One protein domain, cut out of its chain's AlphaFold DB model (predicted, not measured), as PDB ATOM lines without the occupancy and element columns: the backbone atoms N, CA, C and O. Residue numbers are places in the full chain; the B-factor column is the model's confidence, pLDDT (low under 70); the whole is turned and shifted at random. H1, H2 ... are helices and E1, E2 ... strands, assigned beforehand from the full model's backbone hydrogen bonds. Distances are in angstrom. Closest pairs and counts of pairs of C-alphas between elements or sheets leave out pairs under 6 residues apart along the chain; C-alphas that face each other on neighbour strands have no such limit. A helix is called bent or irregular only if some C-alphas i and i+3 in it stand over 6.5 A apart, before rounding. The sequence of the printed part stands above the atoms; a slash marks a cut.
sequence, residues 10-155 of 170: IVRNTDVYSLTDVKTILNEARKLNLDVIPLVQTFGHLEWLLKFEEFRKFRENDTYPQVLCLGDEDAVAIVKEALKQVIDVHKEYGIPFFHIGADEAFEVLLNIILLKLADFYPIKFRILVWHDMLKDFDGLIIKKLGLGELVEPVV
ATOM      1  N   ILE A  10     -39.158 -43.868 -11.439       93.44
ATOM      2  CA  ILE A  10     -39.305 -42.493 -11.933       93.44
ATOM      3  C   ILE A  10     -38.241 -41.538 -11.374       93.44
ATOM      4  O   ILE A  10     -37.895 -40.555 -12.026       93.44
ATOM      5  N   VAL A  11     -37.667 -41.843 -10.205       92.75
ATOM      6  CA  VAL A  11     -36.670 -40.977  -9.549       92.75
ATOM      7  C   VAL A  11     -35.232 -41.294  -9.956       92.75
ATOM      8  O   VAL A  11     -34.287 -40.695  -9.432       92.75
ATOM      9  N   ARG A  12     -35.029 -42.248 -10.877       91.94
ATOM     10  CA  ARG A  12     -33.694 -42.574 -11.385       91.94
ATOM     11  C   ARG A  12     -33.024 -41.339 -11.970       91.94
ATOM     12  O   ARG A  12     -33.621 -40.548 -12.696       91.94
ATOM     13  N   ASN A  13     -31.731 -41.218 -11.690       89.69
ATOM     14  CA  ASN A  13     -30.908 -40.237 -12.377       89.69
ATOM     15  C   ASN A  13     -30.782 -40.573 -13.867       89.69
ATOM     16  O   ASN A  13     -30.844 -41.740 -14.244       89.69
ATOM     17  N   THR A  14     -30.496 -39.565 -14.686       88.69
ATOM     18  CA  THR A  14     -30.078 -39.772 -16.078       88.69
ATOM     19  C   THR A  14     -28.750 -40.527 -16.169       88.69
ATOM     20  O   THR A  14     -28.600 -41.381 -17.037       88.69
ATOM     21  N   ASP A  15     -27.840 -40.302 -15.217       91.19
ATOM     22  CA  ASP A  15     -26.519 -40.936 -15.116       91.19
ATOM     23  C   ASP A  15     -26.539 -42.086 -14.084       91.19
ATOM     24  O   ASP A  15     -25.750 -42.170 -13.133       91.19
ATOM     25  N   VAL A  16     -27.540 -42.958 -14.206       92.81
ATOM     26  CA  VAL A  16     -27.713 -44.128 -13.337       92.81
ATOM     27  C   VAL A  16     -26.767 -45.260 -13.747       92.81
ATOM     28  O   VAL A  16     -26.533 -45.488 -14.931       92.81
ATOM     29  N   TYR A  17     -26.233 -45.999 -12.770       94.50
ATOM     30  CA  TYR A  17     -25.510 -47.237 -13.070       94.50
ATOM     31  C   TYR A  17     -26.485 -48.268 -13.625       94.50
ATOM     32  O   TYR A  17     -27.594 -48.389 -13.109       94.50
ATOM     33  N   SER A  18     -26.082 -49.072 -14.606       95.00
ATOM     34  CA  SER A  18     -26.840 -50.284 -14.910       95.00
ATOM     35  C   SER A  18     -26.701 -51.291 -13.763       95.00
ATOM     36  O   SER A  18     -25.740 -51.260 -12.989       95.00
ATOM     37  N   LEU A  19     -27.635 -52.241 -13.655       95.31
ATOM     38  CA  LEU A  19     -27.505 -53.316 -12.664       95.31
ATOM     39  C   LEU A  19     -26.220 -54.137 -12.881       95.31
ATOM     40  O   LEU A  19     -25.609 -54.606 -11.921       95.31
ATOM     41  N   THR A  20     -25.783 -54.271 -14.135       96.69
ATOM     42  CA  THR A  20     -24.511 -54.907 -14.499       96.69
ATOM     43  C   THR A  20     -23.315 -54.122 -13.965       96.69
ATOM     44  O   THR A  20     -22.390 -54.736 -13.435       96.69
ATOM     45  N   ASP A  21     -23.336 -52.788 -14.035       96.69
ATOM     46  CA  ASP A  21     -22.263 -51.950 -13.484       96.69
ATOM     47  C   ASP A  21     -22.168 -52.118 -11.966       96.69
ATOM     48  O   ASP A  21     -21.083 -52.365 -11.443       96.69
ATOM     49  N   VAL A  22     -23.308 -52.083 -11.261       96.44
ATOM     50  CA  VAL A  22     -23.352 -52.295  -9.802       96.44
ATOM     51  C   VAL A  22     -22.765 -53.660  -9.441       96.44
ATOM     52  O   VAL A  22     -21.862 -53.748  -8.613       96.44
ATOM     53  N   LYS A  23     -23.219 -54.730 -10.104       96.75
ATOM     54  CA  LYS A  23     -22.701 -56.088  -9.879       96.75
ATOM     55  C   LYS A  23     -21.215 -56.214 -10.204       96.75
ATOM     56  O   LYS A  23     -20.510 -56.956  -9.526       96.75
ATOM     57  N   THR A  24     -20.731 -55.486 -11.208       97.69
ATOM     58  CA  THR A  24     -19.309 -55.450 -11.564       97.69
ATOM     59  C   THR A  24     -18.491 -54.805 -10.446       97.69
ATOM     60  O   THR A  24     -17.530 -55.414  -9.989       97.69
ATOM     61  N   ILE A  25     -18.912 -53.644  -9.932       96.44
ATOM     62  CA  ILE A  25     -18.255 -52.968  -8.797       96.44
ATOM     63  C   ILE A  25     -18.193 -53.893  -7.574       96.44
ATOM     64  O   ILE A  25     -17.122 -54.080  -7.000       96.44
ATOM     65  N   LEU A  26     -19.317 -54.518  -7.208       96.75
ATOM     66  CA  LEU A  26     -19.392 -55.429  -6.059       96.75
ATOM     67  C   LEU A  26     -18.496 -56.661  -6.229       96.75
ATOM     68  O   LEU A  26     -17.814 -57.083  -5.296       96.75
ATOM     69  N   ASN A  27     -18.471 -57.233  -7.432       97.38
ATOM     70  CA  ASN A  27     -17.635 -58.384  -7.739       97.38
ATOM     71  C   ASN A  27     -16.138 -58.049  -7.674       97.38
ATOM     72  O   ASN A  27     -15.365 -58.828  -7.116       97.38
ATOM     73  N   GLU A  28     -15.724 -56.904  -8.217       97.81
ATOM     74  CA  GLU A  28     -14.324 -56.478  -8.161       97.81
ATOM     75  C   GLU A  28     -13.894 -56.115  -6.736       97.81
ATOM     76  O   GLU A  28     -12.825 -56.544  -6.305       97.81
ATOM     77  N   ALA A  29     -14.744 -55.433  -5.960       96.56
ATOM     78  CA  ALA A  29     -14.483 -55.171  -4.543       96.56
ATOM     79  C   ALA A  29     -14.245 -56.478  -3.768       96.56
ATOM     80  O   ALA A  29     -13.233 -56.621  -3.081       96.56
ATOM     81  N   ARG A  30     -15.103 -57.486  -3.978       94.81
ATOM     82  CA  ARG A  30     -14.958 -58.808  -3.356       94.81
ATOM     83  C   ARG A  30     -13.648 -59.501  -3.735       94.81
ATOM     84  O   ARG A  30     -12.978 -60.047  -2.862       94.81
ATOM     85  N   LYS A  31     -13.262 -59.482  -5.016       97.12
ATOM     86  CA  LYS A  31     -11.983 -60.058  -5.484       97.12
ATOM     87  C   LYS A  31     -10.770 -59.383  -4.848       97.12
ATOM     88  O   LYS A  31      -9.751 -60.037  -4.645       97.12
ATOM     89  N   LEU A  32     -10.886 -58.092  -4.548       97.50
ATOM     90  CA  LEU A  32      -9.850 -57.285  -3.911       97.50
ATOM     91  C   LEU A  32      -9.921 -57.310  -2.377       97.50
ATOM     92  O   LEU A  32      -9.154 -56.599  -1.733       97.50
ATOM     93  N   ASN A  33     -10.799 -58.133  -1.792       95.12
ATOM     94  CA  ASN A  33     -11.010 -58.219  -0.347       95.12
ATOM     95  C   ASN A  33     -11.388 -56.860   0.282       95.12
ATOM     96  O   ASN A  33     -10.910 -56.506   1.361       95.12
ATOM     97  N   LEU A  34     -12.222 -56.089  -0.423       95.00
ATOM     98  CA  LEU A  34     -12.814 -54.839   0.044       95.00
ATOM     99  C   LEU A  34     -14.284 -55.067   0.403       95.00
ATOM    100  O   LEU A  34     -15.056 -55.559  -0.425       95.00
ATOM    101  N   ASP A  35     -14.672 -54.657   1.608       91.88
ATOM    102  CA  ASP A  35     -16.077 -54.619   2.007       91.88
ATOM    103  C   ASP A  35     -16.771 -53.399   1.398       91.88
ATOM    104  O   ASP A  35     -16.259 -52.277   1.431       91.88
ATOM    105  N   VAL A  36     -17.970 -53.616   0.858       94.44
ATOM    106  CA  VAL A  36     -18.839 -52.546   0.364       94.44
ATOM    107  C   VAL A  36     -19.956 -52.323   1.370       94.44
ATOM    108  O   VAL A  36     -20.722 -53.238   1.671       94.44
ATOM    109  N   ILE A  37     -20.058 -51.093   1.868       95.38
ATOM    110  CA  ILE A  37     -21.089 -50.677   2.816       95.38
ATOM    111  C   ILE A  37     -22.083 -49.786   2.065       95.38
ATOM    112  O   ILE A  37     -21.759 -48.634   1.770       95.38
ATOM    113  N   PRO A  38     -23.277 -50.288   1.710       94.69
ATOM    114  CA  PRO A  38     -24.293 -49.445   1.105       94.69
ATOM    115  C   PRO A  38     -24.857 -48.451   2.124       94.69
ATOM    116  O   PRO A  38     -25.053 -48.787   3.294       94.69
ATOM    117  N   LEU A  39     -25.162 -47.245   1.641       94.44
ATOM    118  CA  LEU A  39     -25.873 -46.208   2.379       94.44
ATOM    119  C   LEU A  39     -27.154 -45.846   1.637       94.44
ATOM    120  O   LEU A  39     -27.111 -45.475   0.463       94.44
ATOM    121  N   VAL A  40     -28.285 -45.926   2.331       92.81
ATOM    122  CA  VAL A  40     -29.578 -45.435   1.845       92.81
ATOM    123  C   VAL A  40     -30.187 -44.568   2.930       92.81
ATOM    124  O   VAL A  40     -30.329 -45.016   4.062       92.81
ATOM    125  N   GLN A  41     -30.549 -43.339   2.577       91.56
ATOM    126  CA  GLN A  41     -31.255 -42.449   3.490       91.56
ATOM    127  C   GLN A  41     -32.672 -42.965   3.751       91.56
ATOM    128  O   GLN A  41     -33.355 -43.396   2.821       91.56
ATOM    129  N   THR A  42     -33.106 -42.939   5.013       89.00
ATOM    130  CA  THR A  42     -34.385 -43.544   5.438       89.00
ATOM    131  C   THR A  42     -35.399 -42.571   6.026       89.00
ATOM    132  O   THR A  42     -36.560 -42.935   6.199       89.00
ATOM    133  N   PHE A  43     -34.988 -41.336   6.311       86.88
ATOM    134  CA  PHE A  43     -35.855 -40.339   6.930       86.88
ATOM    135  C   PHE A  43     -35.591 -38.933   6.398       86.88
ATOM    136  O   PHE A  43     -36.461 -38.357   5.745       86.88
ATOM    137  N   GLY A  44     -34.400 -38.406   6.684       87.88
ATOM    138  CA  GLY A  44     -33.920 -37.118   6.199       87.88
ATOM    139  C   GLY A  44     -33.195 -37.262   4.867       87.88
ATOM    140  O   GLY A  44     -32.942 -38.373   4.398       87.88
ATOM    141  N   HIS A  45     -32.852 -36.127   4.261       91.19
ATOM    142  CA  HIS A  45     -32.102 -36.052   3.004       91.19
ATOM    143  C   HIS A  45     -32.717 -36.874   1.856       91.19
ATOM    144  O   HIS A  45     -32.025 -37.497   1.040       91.19
ATOM    145  N   LEU A  46     -34.052 -36.910   1.807       93.25
ATOM    146  CA  LEU A  46     -34.820 -37.620   0.788       93.25
ATOM    147  C   LEU A  46     -35.214 -36.735  -0.398       93.25
ATOM    148  O   LEU A  46     -36.117 -37.102  -1.150       93.25
ATOM    149  N   GLU A  47     -34.533 -35.614  -0.649       93.56
ATOM    150  CA  GLU A  47     -34.838 -34.730  -1.784       93.56
ATOM    151  C   GLU A  47     -34.713 -35.456  -3.121       93.56
ATOM    152  O   GLU A  47     -35.371 -35.092  -4.092       93.56
ATOM    153  N   TRP A  48     -33.893 -36.505  -3.193       92.44
ATOM    154  CA  TRP A  48     -33.793 -37.349  -4.380       92.44
ATOM    155  C   TRP A  48     -35.120 -38.045  -4.729       92.44
ATOM    156  O   TRP A  48     -35.357 -38.279  -5.910       92.44
ATOM    157  N   LEU A  49     -35.979 -38.315  -3.740       94.94
ATOM    158  CA  LEU A  49     -37.284 -38.972  -3.865       94.94
ATOM    159  C   LEU A  49     -38.434 -37.958  -3.765       94.94
ATOM    160  O   LEU A  49     -39.266 -37.849  -4.662       94.94
ATOM    161  N   LEU A  50     -38.471 -37.185  -2.681       95.69
ATOM    162  CA  LEU A  50     -39.624 -36.372  -2.294       95.69
ATOM    163  C   LEU A  50     -39.765 -35.082  -3.101       95.69
ATOM    164  O   LEU A  50     -40.793 -34.421  -2.983       95.69
ATOM    165  N   LYS A  51     -38.780 -34.696  -3.926       95.31
ATOM    166  CA  LYS A  51     -38.908 -33.531  -4.824       95.31
ATOM    167  C   LYS A  51     -39.904 -33.750  -5.966       95.31
ATOM    168  O   LYS A  51     -40.376 -32.770  -6.534       95.31
ATOM    169  N   PHE A  52     -40.188 -35.004  -6.312       95.88
ATOM    170  CA  PHE A  52     -41.129 -35.364  -7.368       95.88
ATOM    171  C   PHE A  52     -42.570 -35.259  -6.852       95.88
ATOM    172  O   PHE A  52     -42.842 -35.546  -5.684       95.88
ATOM    173  N   GLU A  53     -43.490 -34.827  -7.714       95.81
ATOM    174  CA  GLU A  53     -44.873 -34.524  -7.322       95.81
ATOM    175  C   GLU A  53     -45.623 -35.789  -6.876       95.81
ATOM    176  O   GLU A  53     -46.394 -35.755  -5.921       95.81
ATOM    177  N   GLU A  54     -45.313 -36.933  -7.483       95.69
ATOM    178  CA  GLU A  54     -45.859 -38.253  -7.157       95.69
ATOM    179  C   GLU A  54     -45.611 -38.655  -5.692       95.69
ATOM    180  O   GLU A  54     -46.442 -39.332  -5.081       95.69
ATOM    181  N   PHE A  55     -44.492 -38.201  -5.115       96.88
ATOM    182  CA  PHE A  55     -44.082 -38.504  -3.739       96.88
ATOM    183  C   PHE A  55     -44.258 -37.321  -2.782       96.88
ATOM    184  O   PHE A  55     -43.976 -37.449  -1.592       96.88
ATOM    185  N   ARG A  56     -44.760 -36.171  -3.253       96.44
ATOM    186  CA  ARG A  56     -44.945 -34.965  -2.431       96.44
ATOM    187  C   ARG A  56     -45.835 -35.206  -1.212       96.44
ATOM    188  O   ARG A  56     -45.536 -34.707  -0.132       96.44
ATOM    189  N   LYS A  57     -46.882 -36.019  -1.372       96.56
ATOM    190  CA  LYS A  57     -47.802 -36.413  -0.291       96.56
ATOM    191  C   LYS A  57     -47.117 -37.112   0.891       96.56
ATOM    192  O   LYS A  57     -47.682 -37.135   1.973       96.56
ATOM    193  N   PHE A  58     -45.917 -37.660   0.688       95.56
ATOM    194  CA  PHE A  58     -45.156 -38.378   1.709       95.56
ATOM    195  C   PHE A  58     -44.212 -37.478   2.516       95.56
ATOM    196  O   PHE A  58     -43.466 -37.979   3.354       95.56
ATOM    197  N   ARG A  59     -44.206 -36.163   2.273       94.50
ATOM    198  CA  ARG A  59     -43.404 -35.211   3.052       94.50
ATOM    199  C   ARG A  59     -44.019 -34.999   4.435       94.50
ATOM    200  O   ARG A  59     -45.226 -34.817   4.550       94.50
ATOM    201  N   GLU A  60     -43.182 -34.931   5.465       91.62
ATOM    202  CA  GLU A  60     -43.594 -34.500   6.815       91.62
ATOM    203  C   GLU A  60     -44.095 -33.047   6.798       91.62
ATOM    204  O   GLU A  60     -45.097 -32.697   7.416       91.62
ATOM    205  N   ASN A  61     -43.413 -32.192   6.031       91.44
ATOM    206  CA  ASN A  61     -43.831 -30.826   5.757       91.44
ATOM    207  C   ASN A  61     -43.848 -30.605   4.247       91.44
ATOM    208  O   ASN A  61     -42.807 -30.669   3.597       91.44
ATOM    209  N   ASP A  62     -45.020 -30.284   3.698       93.62
ATOM    210  CA  ASP A  62     -45.223 -30.081   2.259       93.62
ATOM    211  C   ASP A  62     -44.221 -29.092   1.627       93.62
ATOM    212  O   ASP A  62     -43.803 -29.263   0.478       93.62
ATOM    213  N   THR A  63     -43.773 -28.099   2.402       94.31
ATOM    214  CA  THR A  63     -42.815 -27.067   1.973       94.31
ATOM    215  C   THR A  63     -41.428 -27.636   1.672       94.31
ATOM    216  O   THR A  63     -40.740 -27.128   0.784       94.31
ATOM    217  N   TYR A  64     -41.001 -28.679   2.390       92.31
ATOM    218  CA  TYR A  64     -39.617 -29.150   2.385       92.31
ATOM    219  C   TYR A  64     -39.536 -30.614   1.922       92.31
ATOM    220  O   TYR A  64     -40.013 -31.508   2.620       92.31
ATOM    221  N   PRO A  65     -38.891 -30.915   0.779       93.81
ATOM    222  CA  PRO A  65     -38.793 -32.272   0.235       93.81
ATOM    223  C   PRO A  65     -37.713 -33.125   0.923       93.81
ATOM    224  O   PRO A  65     -37.125 -33.995   0.299       93.81
ATOM    225  N   GLN A  66     -37.390 -32.850   2.180       91.25
ATOM    226  CA  GLN A  66     -36.226 -33.429   2.858       91.25
ATOM    227  C   GLN A  66     -36.598 -34.610   3.739       91.25
ATOM    228  O   GLN A  66     -35.820 -35.549   3.878       91.25
ATOM    229  N   VAL A  67     -37.789 -34.534   4.328       90.81
ATOM    230  CA  VAL A  67     -38.189 -35.353   5.461       90.81
ATOM    231  C   VAL A  67     -39.436 -36.154   5.119       90.81
ATOM    232  O   VAL A  67     -40.448 -35.586   4.701       90.81
ATOM    233  N   LEU A  68     -39.362 -37.469   5.324       91.50
ATOM    234  CA  LEU A  68     -40.491 -38.388   5.178       91.50
ATOM    235  C   LEU A  68     -41.475 -38.274   6.349       91.50
ATOM    236  O   LEU A  68     -41.061 -38.265   7.506       91.50
ATOM    237  N   CYS A  69     -42.772 -38.321   6.058       90.50
ATOM    238  CA  CYS A  69     -43.806 -38.525   7.065       90.50
ATOM    239  C   CYS A  69     -43.777 -39.978   7.566       90.50
ATOM    240  O   CYS A  69     -44.263 -40.886   6.892       90.50
ATOM    241  N   LEU A  70     -43.226 -40.231   8.760       87.38
ATOM    242  CA  LEU A  70     -43.156 -41.598   9.314       87.38
ATOM    243  C   LEU A  70     -44.505 -42.155   9.785       87.38
ATOM    244  O   LEU A  70     -44.629 -43.368   9.996       87.38
ATOM    245  N   GLY A  71     -45.491 -41.276   9.982       87.50
ATOM    246  CA  GLY A  71     -46.862 -41.650  10.325       87.50
ATOM    247  C   GLY A  71     -47.656 -42.214   9.144       87.50
ATOM    248  O   GLY A  71     -48.700 -42.822   9.361       87.50
ATOM    249  N   ASP A  72     -47.166 -42.035   7.916       90.75
ATOM    250  CA  ASP A  72     -47.760 -42.587   6.705       90.75
ATOM    251  C   ASP A  72     -47.101 -43.941   6.374       90.75
ATOM    252  O   ASP A  72     -45.904 -44.031   6.091       90.75
ATOM    253  N   GLU A  73     -47.875 -45.026   6.443       90.25
ATOM    254  CA  GLU A  73     -47.361 -46.374   6.165       90.25
ATOM    255  C   GLU A  73     -46.985 -46.575   4.692       90.25
ATOM    256  O   GLU A  73     -46.049 -47.328   4.413       90.25
ATOM    257  N   ASP A  74     -47.642 -45.877   3.760       93.00
ATOM    258  CA  ASP A  74     -47.292 -45.934   2.340       93.00
ATOM    259  C   ASP A  74     -45.957 -45.214   2.104       93.00
ATOM    260  O   ASP A  74     -45.093 -45.716   1.383       93.00
ATOM    261  N   ALA A  75     -45.734 -44.082   2.781       91.94
ATOM    262  CA  ALA A  75     -44.449 -43.381   2.753       91.94
ATOM    263  C   ALA A  75     -43.309 -44.289   3.243       91.94
ATOM    264  O   ALA A  75     -42.268 -44.426   2.593       91.94
ATOM    265  N   VAL A  76     -43.525 -44.967   4.375       90.06
ATOM    266  CA  VAL A  76     -42.572 -45.933   4.935       90.06
ATOM    267  C   VAL A  76     -42.348 -47.114   3.987       90.06
ATOM    268  O   VAL A  76     -41.213 -47.582   3.857       90.06
ATOM    269  N   ALA A  77     -43.393 -47.606   3.319       90.94
ATOM    270  CA  ALA A  77     -43.290 -48.708   2.365       90.94
ATOM    271  C   ALA A  77     -42.368 -48.367   1.183       90.94
ATOM    272  O   ALA A  77     -41.577 -49.216   0.770       90.94
ATOM    273  N   ILE A  78     -42.387 -47.122   0.700       92.88
ATOM    274  CA  ILE A  78     -41.493 -46.662  -0.372       92.88
ATOM    275  C   ILE A  78     -40.019 -46.713   0.051       92.88
ATOM    276  O   ILE A  78     -39.172 -47.217  -0.690       92.88
ATOM    277  N   VAL A  79     -39.693 -46.240   1.257       91.50
ATOM    278  CA  VAL A  79     -38.311 -46.302   1.771       91.50
ATOM    279  C   VAL A  79     -37.872 -47.744   2.008       91.50
ATOM    280  O   VAL A  79     -36.746 -48.117   1.677       91.50
ATOM    281  N   LYS A  80     -38.768 -48.581   2.535       90.50
ATOM    282  CA  LYS A  80     -38.537 -50.021   2.664       90.50
ATOM    283  C   LYS A  80     -38.215 -50.654   1.312       90.50
ATOM    284  O   LYS A  80     -37.229 -51.381   1.206       90.50
ATOM    285  N   GLU A  81     -38.970 -50.337   0.266       92.81
ATOM    286  CA  GLU A  81     -38.697 -50.846  -1.078       92.81
ATOM    287  C   GLU A  81     -37.307 -50.420  -1.580       92.81
ATOM    288  O   GLU A  81     -36.545 -51.266  -2.052       92.81
ATOM    289  N   ALA A  82     -36.912 -49.158  -1.381       93.94
ATOM    290  CA  ALA A  82     -35.562 -48.696  -1.718       93.94
ATOM    291  C   ALA A  82     -34.472 -49.492  -0.973       93.94
ATOM    292  O   ALA A  82     -33.517 -49.979  -1.585       93.94
ATOM    293  N   LEU A  83     -34.632 -49.702   0.337       92.25
ATOM    294  CA  LEU A  83     -33.710 -50.521   1.127       92.25
ATOM    295  C   LEU A  83     -33.624 -51.951   0.595       92.25
ATOM    296  O   LEU A  83     -32.525 -52.468   0.393       92.25
ATOM    297  N   LYS A  84     -34.766 -52.588   0.326       91.75
ATOM    298  CA  LYS A  84     -34.810 -53.964  -0.174       91.75
ATOM    299  C   LYS A  84     -34.115 -54.106  -1.515       91.75
ATOM    300  O   LYS A  84     -33.361 -55.062  -1.673       91.75
ATOM    301  N   GLN A  85     -34.316 -53.184  -2.454       94.69
ATOM    302  CA  GLN A  85     -33.634 -53.257  -3.748       94.69
ATOM    303  C   GLN A  85     -32.110 -53.231  -3.580       94.69
ATOM    304  O   GLN A  85     -31.408 -54.039  -4.190       94.69
ATOM    305  N   VAL A  86     -31.589 -52.371  -2.701       94.50
ATOM    306  CA  VAL A  86     -30.148 -52.312  -2.419       94.50
ATOM    307  C   VAL A  86     -29.670 -53.586  -1.716       94.50
ATOM    308  O   VAL A  86     -28.701 -54.199  -2.171       94.50
ATOM    309  N   ILE A  87     -30.359 -54.036  -0.662       91.94
ATOM    310  CA  ILE A  87     -30.026 -55.265   0.083       91.94
ATOM    311  C   ILE A  87     -30.017 -56.483  -0.844       91.94
ATOM    312  O   ILE A  87     -29.084 -57.284  -0.796       91.94
ATOM    313  N   ASP A  88     -31.027 -56.627  -1.703       92.19
ATOM    314  CA  ASP A  88     -31.179 -57.783  -2.585       92.19
ATOM    315  C   ASP A  88     -30.020 -57.916  -3.579       92.19
ATOM    316  O   ASP A  88     -29.610 -59.037  -3.872       92.19
ATOM    317  N   VAL A  89     -29.449 -56.797  -4.034       94.25
ATOM    318  CA  VAL A  89     -28.262 -56.798  -4.903       94.25
ATOM    319  C   VAL A  89     -26.982 -57.084  -4.114       94.25
ATOM    320  O   VAL A  89     -26.130 -57.833  -4.586       94.25
ATOM    321  N   HIS A  90     -26.831 -56.522  -2.912       93.31
ATOM    322  CA  HIS A  90     -25.582 -56.612  -2.143       93.31
ATOM    323  C   HIS A  90     -25.427 -57.944  -1.391       93.31
ATOM    324  O   HIS A  90     -24.308 -58.433  -1.230       93.31
ATOM    325  N   LYS A  91     -26.525 -58.583  -0.967       90.31
ATOM    326  CA  LYS A  91     -26.484 -59.817  -0.159       90.31
ATOM    327  C   LYS A  91     -25.778 -60.990  -0.847       90.31
ATOM    328  O   LYS A  91     -25.204 -61.831  -0.162       90.31
ATOM    329  N   GLU A  92     -25.779 -61.040  -2.182       90.31
ATOM    330  CA  GLU A  92     -25.069 -62.064  -2.971       90.31
ATOM    331  C   GLU A  92     -23.535 -61.964  -2.817       90.31
ATOM    332  O   GLU A  92     -22.803 -62.951  -2.963       90.31
ATOM    333  N   TYR A  93     -23.041 -60.772  -2.473       91.62
ATOM    334  CA  TYR A  93     -21.617 -60.450  -2.374       91.62
ATOM    335  C   TYR A  93     -21.093 -60.448  -0.934       91.62
ATOM    336  O   TYR A  93     -19.883 -60.543  -0.737       91.62
ATOM    337  N   GLY A  94     -21.996 -60.467   0.048       88.56
ATOM    338  CA  GLY A  94     -21.686 -60.296   1.464       88.56
ATOM    339  C   GLY A  94     -21.889 -58.841   1.877       88.56
ATOM    340  O   GLY A  94     -21.368 -57.931   1.243       88.56
ATOM    341  N   ILE A  95     -22.677 -58.630   2.929       87.12
ATOM    342  CA  ILE A  95     -23.022 -57.300   3.428       87.12
ATOM    343  C   ILE A  95     -22.923 -57.299   4.955       87.12
ATOM    344  O   ILE A  95     -23.896 -57.622   5.619       87.12
ATOM    345  N   PRO A  96     -21.746 -57.042   5.546       87.19
ATOM    346  CA  PRO A  96     -21.590 -57.069   7.004       87.19
ATOM    347  C   PRO A  96     -22.236 -55.857   7.690       87.19
ATOM    348  O   PRO A  96     -22.660 -55.958   8.843       87.19
ATOM    349  N   PHE A  97     -22.351 -54.739   6.966       91.56
ATOM    350  CA  PHE A  97     -22.901 -53.478   7.446       91.56
ATOM    351  C   PHE A  97     -23.870 -52.871   6.430       91.56
ATOM    352  O   PHE A  97     -23.675 -53.018   5.224       91.56
ATOM    353  N   PHE A  98     -24.875 -52.146   6.914       91.94
ATOM    354  CA  PHE A  98     -25.765 -51.334   6.081       91.94
ATOM    355  C   PHE A  98     -26.003 -49.989   6.758       91.94
ATOM    356  O   PHE A  98     -26.447 -49.952   7.904       91.94
ATOM    357  N   HIS A  99     -25.742 -48.888   6.060       93.00
ATOM    358  CA  HIS A  99     -25.938 -47.549   6.596       93.00
ATOM    359  C   HIS A  99     -27.326 -47.017   6.230       93.00
ATOM    360  O   HIS A  99     -27.652 -46.865   5.055       93.00
ATOM    361  N   ILE A 100     -28.154 -46.721   7.232       90.50
ATOM    362  CA  ILE A 100     -29.526 -46.218   7.012       90.50
ATOM    363  C   ILE A 100     -29.616 -44.685   7.048       90.50
ATOM    364  O   ILE A 100     -30.700 -44.110   6.924       90.50
ATOM    365  N   GLY A 101     -28.467 -44.033   7.230       87.69
ATOM    366  CA  GLY A 101     -28.344 -42.582   7.262       87.69
ATOM    367  C   GLY A 101     -28.886 -42.057   8.577       87.69
ATOM    368  O   GLY A 101     -28.279 -42.299   9.624       87.69
ATOM    369  N   ALA A 102     -30.058 -41.431   8.481       75.31
ATOM    370  CA  ALA A 102     -30.817 -40.870   9.590       75.31
ATOM    371  C   ALA A 102     -30.137 -39.663  10.240       75.31
ATOM    372  O   ALA A 102     -30.284 -39.472  11.425       75.31
ATOM    373  N   ASP A 103     -29.407 -38.840   9.499       69.69
ATOM    374  CA  ASP A 103     -28.968 -37.527   9.972       69.69
ATOM    375  C   ASP A 103     -30.160 -36.595  10.284       69.69
ATOM    376  O   ASP A 103     -31.232 -36.704   9.684       69.69
ATOM    377  N   GLU A 104     -29.976 -35.714  11.278       61.09
ATOM    378  CA  GLU A 104     -30.914 -34.651  11.707       61.09
ATOM    379  C   GLU A 104     -32.320 -35.099  12.176       61.09
ATOM    380  O   GLU A 104     -33.236 -34.284  12.314       61.09
ATOM    381  N   ALA A 105     -32.518 -36.383  12.471       60.78
ATOM    382  CA  ALA A 105     -33.745 -36.907  13.071       60.78
ATOM    383  C   ALA A 105     -33.793 -36.733  14.614       60.78
ATOM    384  O   ALA A 105     -32.786 -36.559  15.292       60.78
ATOM    385  N   PHE A 106     -34.987 -36.825  15.208       61.41
ATOM    386  CA  PHE A 106     -35.187 -36.773  16.669       61.41
ATOM    387  C   PHE A 106     -35.226 -38.169  17.325       61.41
ATOM    388  O   PHE A 106     -35.439 -39.183  16.659       61.41
ATOM    389  N   GLU A 107     -35.110 -38.231  18.658       55.81
ATOM    390  CA  GLU A 107     -35.059 -39.471  19.458       55.81
ATOM    391  C   GLU A 107     -36.124 -40.526  19.136       55.81
ATOM    392  O   GLU A 107     -35.827 -41.685  18.834       55.81
ATOM    393  N   VAL A 108     -37.390 -40.113  19.205       58.44
ATOM    394  CA  VAL A 108     -38.563 -40.985  19.018       58.44
ATOM    395  C   VAL A 108     -38.561 -41.626  17.630       58.44
ATOM    396  O   VAL A 108     -39.038 -42.743  17.431       58.44
ATOM    397  N   LEU A 109     -37.976 -40.921  16.677       66.62
ATOM    398  CA  LEU A 109     -37.996 -41.235  15.270       66.62
ATOM    399  C   LEU A 109     -37.034 -42.365  14.920       66.62
ATOM    400  O   LEU A 109     -37.414 -43.275  14.189       66.62
ATOM    401  N   LEU A 110     -35.831 -42.368  15.506       67.50
ATOM    402  CA  LEU A 110     -34.855 -43.438  15.302       67.50
ATOM    403  C   LEU A 110     -35.413 -44.789  15.758       67.50
ATOM    404  O   LEU A 110     -35.278 -45.786  15.054       67.50
ATOM    405  N   ASN A 111     -36.093 -44.817  16.905       68.25
ATOM    406  CA  ASN A 111     -36.716 -46.041  17.397       68.25
ATOM    407  C   ASN A 111     -37.834 -46.528  16.463       68.25
ATOM    408  O   ASN A 111     -37.927 -47.717  16.176       68.25
ATOM    409  N   ILE A 112     -38.663 -45.613  15.952       69.69
ATOM    410  CA  ILE A 112     -39.720 -45.947  14.987       69.69
ATOM    411  C   ILE A 112     -39.118 -46.496  13.690       69.69
ATOM    412  O   ILE A 112     -39.610 -47.501  13.181       69.69
ATOM    413  N   ILE A 113     -38.046 -45.879  13.182       71.81
ATOM    414  CA  ILE A 113     -37.324 -46.351  11.994       71.81
ATOM    415  C   ILE A 113     -36.803 -47.766  12.248       71.81
ATOM    416  O   ILE A 113     -37.134 -48.677  11.496       71.81
ATOM    417  N   LEU A 114     -36.062 -47.985  13.335       73.12
ATOM    418  CA  LEU A 114     -35.482 -49.293  13.645       73.12
ATOM    419  C   LEU A 114     -36.544 -50.374  13.858       73.12
ATOM    420  O   LEU A 114     -36.380 -51.468  13.331       73.12
ATOM    421  N   LEU A 115     -37.646 -50.079  14.552       69.88
ATOM    422  CA  LEU A 115     -38.762 -51.018  14.710       69.88
ATOM    423  C   LEU A 115     -39.399 -51.356  13.361       69.88
ATOM    424  O   LEU A 115     -39.557 -52.528  13.023       69.88
ATOM    425  N   LYS A 116     -39.698 -50.337  12.545       71.00
ATOM    426  CA  LYS A 116     -40.267 -50.543  11.209       71.00
ATOM    427  C   LYS A 116     -39.311 -51.335  10.312       71.00
ATOM    428  O   LYS A 116     -39.794 -52.089   9.466       71.00
ATOM    429  N   LEU A 117     -37.995 -51.197  10.477       67.75
ATOM    430  CA  LEU A 117     -36.981 -51.936   9.719       67.75
ATOM    431  C   LEU A 117     -36.705 -53.346  10.260       67.75
ATOM    432  O   LEU A 117     -36.428 -54.241   9.465       67.75
ATOM    433  N   ALA A 118     -36.812 -53.576  11.567       67.38
ATOM    434  CA  ALA A 118     -36.604 -54.890  12.175       67.38
ATOM    435  C   ALA A 118     -37.616 -55.929  11.664       67.38
ATOM    436  O   ALA A 118     -37.253 -57.080  11.431       67.38
ATOM    437  N   ASP A 119     -38.855 -55.505  11.399       65.56
ATOM    438  CA  ASP A 119     -39.892 -56.354  10.795       65.56
ATOM    439  C   ASP A 119     -39.648 -56.639   9.303       65.56
ATOM    440  O   ASP A 119     -40.222 -57.564   8.728       65.56
ATOM    441  N   PHE A 120     -38.831 -55.816   8.645       65.94
ATOM    442  CA  PHE A 120     -38.718 -55.782   7.191       65.94
ATOM    443  C   PHE A 120     -37.750 -56.826   6.625       65.94
ATOM    444  O   PHE A 120     -37.924 -57.297   5.500       65.94
ATOM    445  N   TYR A 121     -36.727 -57.201   7.390       63.31
ATOM    446  CA  TYR A 121     -35.739 -58.180   6.958       63.31
ATOM    447  C   TYR A 121     -35.142 -58.874   8.181       63.31
ATOM    448  O   TYR A 121     -34.855 -58.195   9.163       63.31
ATOM    449  N   PRO A 122     -34.877 -60.192   8.156       64.56
ATOM    450  CA  PRO A 122     -34.040 -60.814   9.173       64.56
ATOM    451  C   PRO A 122     -32.623 -60.249   9.025       64.56
ATOM    452  O   PRO A 122     -31.825 -60.717   8.209       64.56
ATOM    453  N   ILE A 123     -32.349 -59.181   9.773       62.00
ATOM    454  CA  ILE A 123     -31.100 -58.431   9.749       62.00
ATOM    455  C   ILE A 123     -29.972 -59.381  10.167       62.00
ATOM    456  O   ILE A 123     -29.893 -59.824  11.310       62.00
ATOM    457  N   LYS A 124     -29.102 -59.729   9.213       75.38
ATOM    458  CA  LYS A 124     -27.860 -60.490   9.452       75.38
ATOM    459  C   LYS A 124     -26.613 -59.602   9.417       75.38
ATOM    460  O   LYS A 124     -25.499 -60.115   9.396       75.38
ATOM    461  N   PHE A 125     -26.811 -58.291   9.370       83.25
ATOM    462  CA  PHE A 125     -25.775 -57.278   9.221       83.25
ATOM    463  C   PHE A 125     -25.941 -56.201  10.284       83.25
ATOM    464  O   PHE A 125     -27.041 -55.992  10.780       83.25
ATOM    465  N   ARG A 126     -24.865 -55.515  10.660       86.75
ATOM    466  CA  ARG A 126     -24.964 -54.437  11.652       86.75
ATOM    467  C   ARG A 126     -25.443 -53.158  10.971       86.75
ATOM    468  O   ARG A 126     -24.995 -52.827   9.873       86.75
ATOM    469  N   ILE A 127     -26.376 -52.456  11.600       88.88
ATOM    470  CA  ILE A 127     -26.918 -51.207  11.061       88.88
ATOM    471  C   ILE A 127     -25.990 -50.065  11.458       88.88
ATOM    472  O   ILE A 127     -25.689 -49.911  12.635       88.88
ATOM    473  N   LEU A 128     -25.560 -49.260  10.490       91.50
ATOM    474  CA  LEU A 128     -24.823 -48.027  10.737       91.50
ATOM    475  C   LEU A 128     -25.775 -46.823  10.701       91.50
ATOM    476  O   LEU A 128     -26.653 -46.747   9.832       91.50
ATOM    477  N   VAL A 129     -25.580 -45.880  11.620       89.88
ATOM    478  CA  VAL A 129     -26.312 -44.602  11.690       89.88
ATOM    479  C   VAL A 129     -25.342 -43.459  11.950       89.88
ATOM    480  O   VAL A 129     -24.324 -43.663  12.609       89.88
ATOM    481  N   TRP A 130     -25.654 -42.247  11.496       89.69
ATOM    482  CA  TRP A 130     -24.835 -41.084  11.846       89.69
ATOM    483  C   TRP A 130     -24.907 -40.779  13.348       89.69
ATOM    484  O   TRP A 130     -25.975 -40.838  13.960       89.69
ATOM    485  N   HIS A 131     -23.762 -40.450  13.957       86.62
ATOM    486  CA  HIS A 131     -23.670 -40.227  15.404       86.62
ATOM    487  C   HIS A 131     -24.493 -39.032  15.906       86.62
ATOM    488  O   HIS A 131     -24.872 -39.019  17.075       86.62
ATOM    489  N   ASP A 132     -24.790 -38.051  15.046       81.38
ATOM    490  CA  ASP A 132     -25.524 -36.825  15.392       81.38
ATOM    491  C   ASP A 132     -26.911 -37.094  15.929       81.38
ATOM    492  O   ASP A 132     -27.464 -36.276  16.651       81.38
ATOM    493  N   MET A 133     -27.440 -38.262  15.600       74.69
ATOM    494  CA  MET A 133     -28.656 -38.766  16.189       74.69
ATOM    495  C   MET A 133     -28.485 -39.062  17.654       74.69
ATOM    496  O   MET A 133     -29.279 -38.631  18.467       74.69
ATOM    497  N   LEU A 134     -27.446 -39.807  17.996       76.81
ATOM    498  CA  LEU A 134     -27.277 -40.362  19.328       76.81
ATOM    499  C   LEU A 134     -26.618 -39.374  20.294       76.81
ATOM    500  O   LEU A 134     -26.683 -39.599  21.499       76.81
ATOM    501  N   LYS A 135     -25.987 -38.299  19.799       76.38
ATOM    502  CA  LYS A 135     -25.227 -37.361  20.644       76.38
ATOM    503  C   LYS A 135     -26.085 -36.643  21.687       76.38
ATOM    504  O   LYS A 135     -25.590 -36.375  22.776       76.38
ATOM    505  N   ASP A 136     -27.355 -36.396  21.369       73.94
ATOM    506  CA  ASP A 136     -28.301 -35.730  22.269       73.94
ATOM    507  C   ASP A 136     -29.185 -36.726  23.041       73.94
ATOM    508  O   ASP A 136     -30.029 -36.305  23.833       73.94
ATOM    509  N   PHE A 137     -28.997 -38.040  22.841       76.06
ATOM    510  CA  PHE A 137     -29.822 -39.051  23.497       76.06
ATOM    511  C   PHE A 137     -29.451 -39.213  24.968       76.06
ATOM    512  O   PHE A 137     -28.290 -39.453  25.315       76.06
ATOM    513  N   ASP A 138     -30.460 -39.227  25.839       80.62
ATOM    514  CA  ASP A 138     -30.254 -39.662  27.221       80.62
ATOM    515  C   ASP A 138     -29.784 -41.133  27.233       80.62
ATOM    516  O   ASP A 138     -30.421 -42.030  26.667       80.62
ATOM    517  N   GLY A 139     -28.671 -41.416  27.917       81.50
ATOM    518  CA  GLY A 139     -28.132 -42.773  28.048       81.50
ATOM    519  C   GLY A 139     -29.133 -43.784  28.634       81.50
ATOM    520  O   GLY A 139     -29.070 -44.977  28.323       81.50
ATOM    521  N   LEU A 140     -30.102 -43.329  29.436       82.94
ATOM    522  CA  LEU A 140     -31.220 -44.140  29.919       82.94
ATOM    523  C   LEU A 140     -32.169 -44.543  28.788       82.94
ATOM    524  O   LEU A 140     -32.650 -45.678  28.790       82.94
ATOM    525  N   ILE A 141     -32.422 -43.659  27.821       78.06
ATOM    526  CA  ILE A 141     -33.241 -43.946  26.637       78.06
ATOM    527  C   ILE A 141     -32.513 -44.945  25.738       78.06
ATOM    528  O   ILE A 141     -33.105 -45.965  25.387       78.06
ATOM    529  N   ILE A 142     -31.220 -44.730  25.463       78.12
ATOM    530  CA  ILE A 142     -30.384 -45.667  24.686       78.12
ATOM    531  C   ILE A 142     -30.465 -47.074  25.281       78.12
ATOM    532  O   ILE A 142     -30.731 -48.049  24.572       78.12
ATOM    533  N   LYS A 143     -30.284 -47.180  26.602       83.50
ATOM    534  CA  LYS A 143     -30.335 -48.458  27.315       83.50
ATOM    535  C   LYS A 143     -31.734 -49.072  27.305       83.50
ATOM    536  O   LYS A 143     -31.862 -50.275  27.101       83.50
ATOM    537  N   LYS A 144     -32.779 -48.268  27.523       81.88
ATOM    538  CA  LYS A 144     -34.178 -48.727  27.546       81.88
ATOM    539  C   LYS A 144     -34.631 -49.259  26.189       81.88
ATOM    540  O   LYS A 144     -35.381 -50.228  26.144       81.88
ATOM    541  N   LEU A 145     -34.190 -48.620  25.111       76.62
ATOM    542  CA  LEU A 145     -34.501 -49.006  23.739       76.62
ATOM    543  C   LEU A 145     -33.578 -50.112  23.203       76.62
ATOM    544  O   LEU A 145     -33.841 -50.651  22.135       76.62
ATOM    545  N   GLY A 146     -32.507 -50.458  23.926       80.31
ATOM    546  CA  GLY A 146     -31.554 -51.484  23.503       80.31
ATOM    547  C   GLY A 146     -30.749 -51.095  22.260       80.31
ATOM    548  O   GLY A 146     -30.256 -51.975  21.561       80.31
ATOM    549  N   LEU A 147     -30.600 -49.795  21.974       79.56
ATOM    550  CA  LEU A 147     -29.987 -49.317  20.725       79.56
ATOM    551  C   LEU A 147     -28.542 -49.795  20.545       79.56
ATOM    552  O   LEU A 147     -28.128 -50.027  19.415       79.56
ATOM    553  N   GLY A 148     -27.800 -50.004  21.637       81.19
ATOM    554  CA  GLY A 148     -26.418 -50.503  21.585       81.19
ATOM    555  C   GLY A 148     -26.269 -51.911  20.996       81.19
ATOM    556  O   GLY A 148     -25.189 -52.263  20.537       81.19
ATOM    557  N   GLU A 149     -27.344 -52.700  20.962       82.12
ATOM    558  CA  GLU A 149     -27.360 -54.017  20.310       82.12
ATOM    559  C   GLU A 149     -27.863 -53.939  18.857       82.12
ATOM    560  O   GLU A 149     -27.727 -54.895  18.094       82.12
ATOM    561  N   LEU A 150     -28.468 -52.810  18.467       79.31
ATOM    562  CA  LEU A 150     -29.166 -52.645  17.191       79.31
ATOM    563  C   LEU A 150     -28.347 -51.868  16.161       79.31
ATOM    564  O   LEU A 150     -28.398 -52.197  14.975       79.31
ATOM    565  N   VAL A 151     -27.615 -50.840  16.595       86.44
ATOM    566  CA  VAL A 151     -26.933 -49.902  15.699       86.44
ATOM    567  C   VAL A 151     -25.492 -49.634  16.110       86.44
ATOM    568  O   VAL A 151     -25.126 -49.727  17.276       86.44
ATOM    569  N   GLU A 152     -24.697 -49.246  15.122       89.94
ATOM    570  CA  GLU A 152     -23.326 -48.774  15.250       89.94
ATOM    571  C   GLU A 152     -23.257 -47.301  14.819       89.94
ATOM    572  O   GLU A 152     -23.551 -46.990  13.658       89.94
ATOM    573  N   PRO A 153     -22.884 -46.375  15.716       90.00
ATOM    574  CA  PRO A 153     -22.719 -44.973  15.356       90.00
ATOM    575  C   PRO A 153     -21.505 -44.755  14.447       90.00
ATOM    576  O   PRO A 153     -20.400 -45.213  14.739       90.00
ATOM    577  N   VAL A 154     -21.690 -43.968  13.390       92.62
ATOM    578  CA  VAL A 154     -20.627 -43.437  12.534       92.62
ATOM    579  C   VAL A 154     -20.397 -41.977  12.905       92.62
ATOM    580  O   VAL A 154     -21.242 -41.110  12.667       92.62
ATOM    581  N   VAL A 155     -19.251 -41.716  13.531       90.38
ATOM    582  CA  VAL A 155     -18.843 -40.373  13.958       90.38
ATOM    583  C   VAL A 155     -18.229 -39.627  12.780       90.38
ATOM    584  O   VAL A 155     -17.334 -40.153  12.116       90.38
TER     585      VAL A 155
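What this domain is: This is residues 10 to 155 of the 170 residues of the protein "Beta-N-acetylhexosaminidase" of Heterorhabditis bacteriophora (UniProt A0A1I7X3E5). Picture one long helix, H4, as a diagonal through the middle, with H1 at its last end and the small pair H2 and H3 at its first end. Beyond it stands a small wall of three short parallel strands, with H5, H6 and H7 gathered to one side. The 146 printed residues hold seven named helices and three named strands, in the order H1 H2 H3 H4 E1 H5 E2 H6 H7 E3; the class is mostly helix, and the sheet's order is E1 E2 E3. The whole is compact, with a radius of gyration of the C-alphas of 16.0 A and spans of 43 by 38 by 26 A.

Where its parts are: Find C-alpha 19 at (-27.505, -53.316, -12.664); there H1 begins, residues 19 to 31, 18.4 A long. Next come H2, residues 47 to 50, and H3, residues 53 to 58, which is irregular: C-alphas 54 and 57 are 7.4 A apart. From C-alpha 73 at (-47.361, -46.374, 6.165), H4 runs 25.5 A to residue 90. Read on to E1, residues 97 to 99; H5, residues 107 to 118, 17.1 A; and E2, residues 126 to 130, 13.4 A. H6 is residues 139 to 145, H7 residues 147 to 150, and E3 residues 151 to 154, ending at C-alpha 154 (-20.627, -43.437, 12.534).

How they stand to each other: Begin at E2, the inner strand. It is parallel to E1 at 30 degrees, with N 128 and O 98 2.8 A apart, and to E3 at 43 degrees, with N 152 and O 127 2.8 A apart, both within hydrogen-bond range. E1, H5, E2 and E2, H6 H7, E3 are strand-helix-strand units, parallel neighbour strands joined through helices, each with a right-handed crossover. H4 only grazes the sheet, with residues 83 to 90. H7 only grazes it too, with residues 149 to 150. H5 is close to H6 but not clearly touching, the closest C-alphas being Asn 111 and Leu 145, 7.3 A. H1 is likewise close to H4, at Leu 26 and His 90, 7.4 A, with a steep tilt of 52 degrees. H2 and H3 only just touch, only at the corner, at Leu 50 and Arg 56, 5.5 A. Every O i to N i+4 pair is within hydrogen-bond range in H1, H4 and H6, against 7 of 8 in H5 and 0 of 2 in H3, where 2 of 3 O i to N i+3 pairs are; H2 and H7 are too short for an i+4 pair.

The domain as a whole: The two C-alphas farthest apart, of Thr 14 and Leu 140, are 46.2 A apart. The printed part has no cut. The links H1 to H2 and H3 to H4 are long. Look for pLDDT under 70 at residues 103 to 112, 115 and 117 to 123; the mean of the printed part is 86.7.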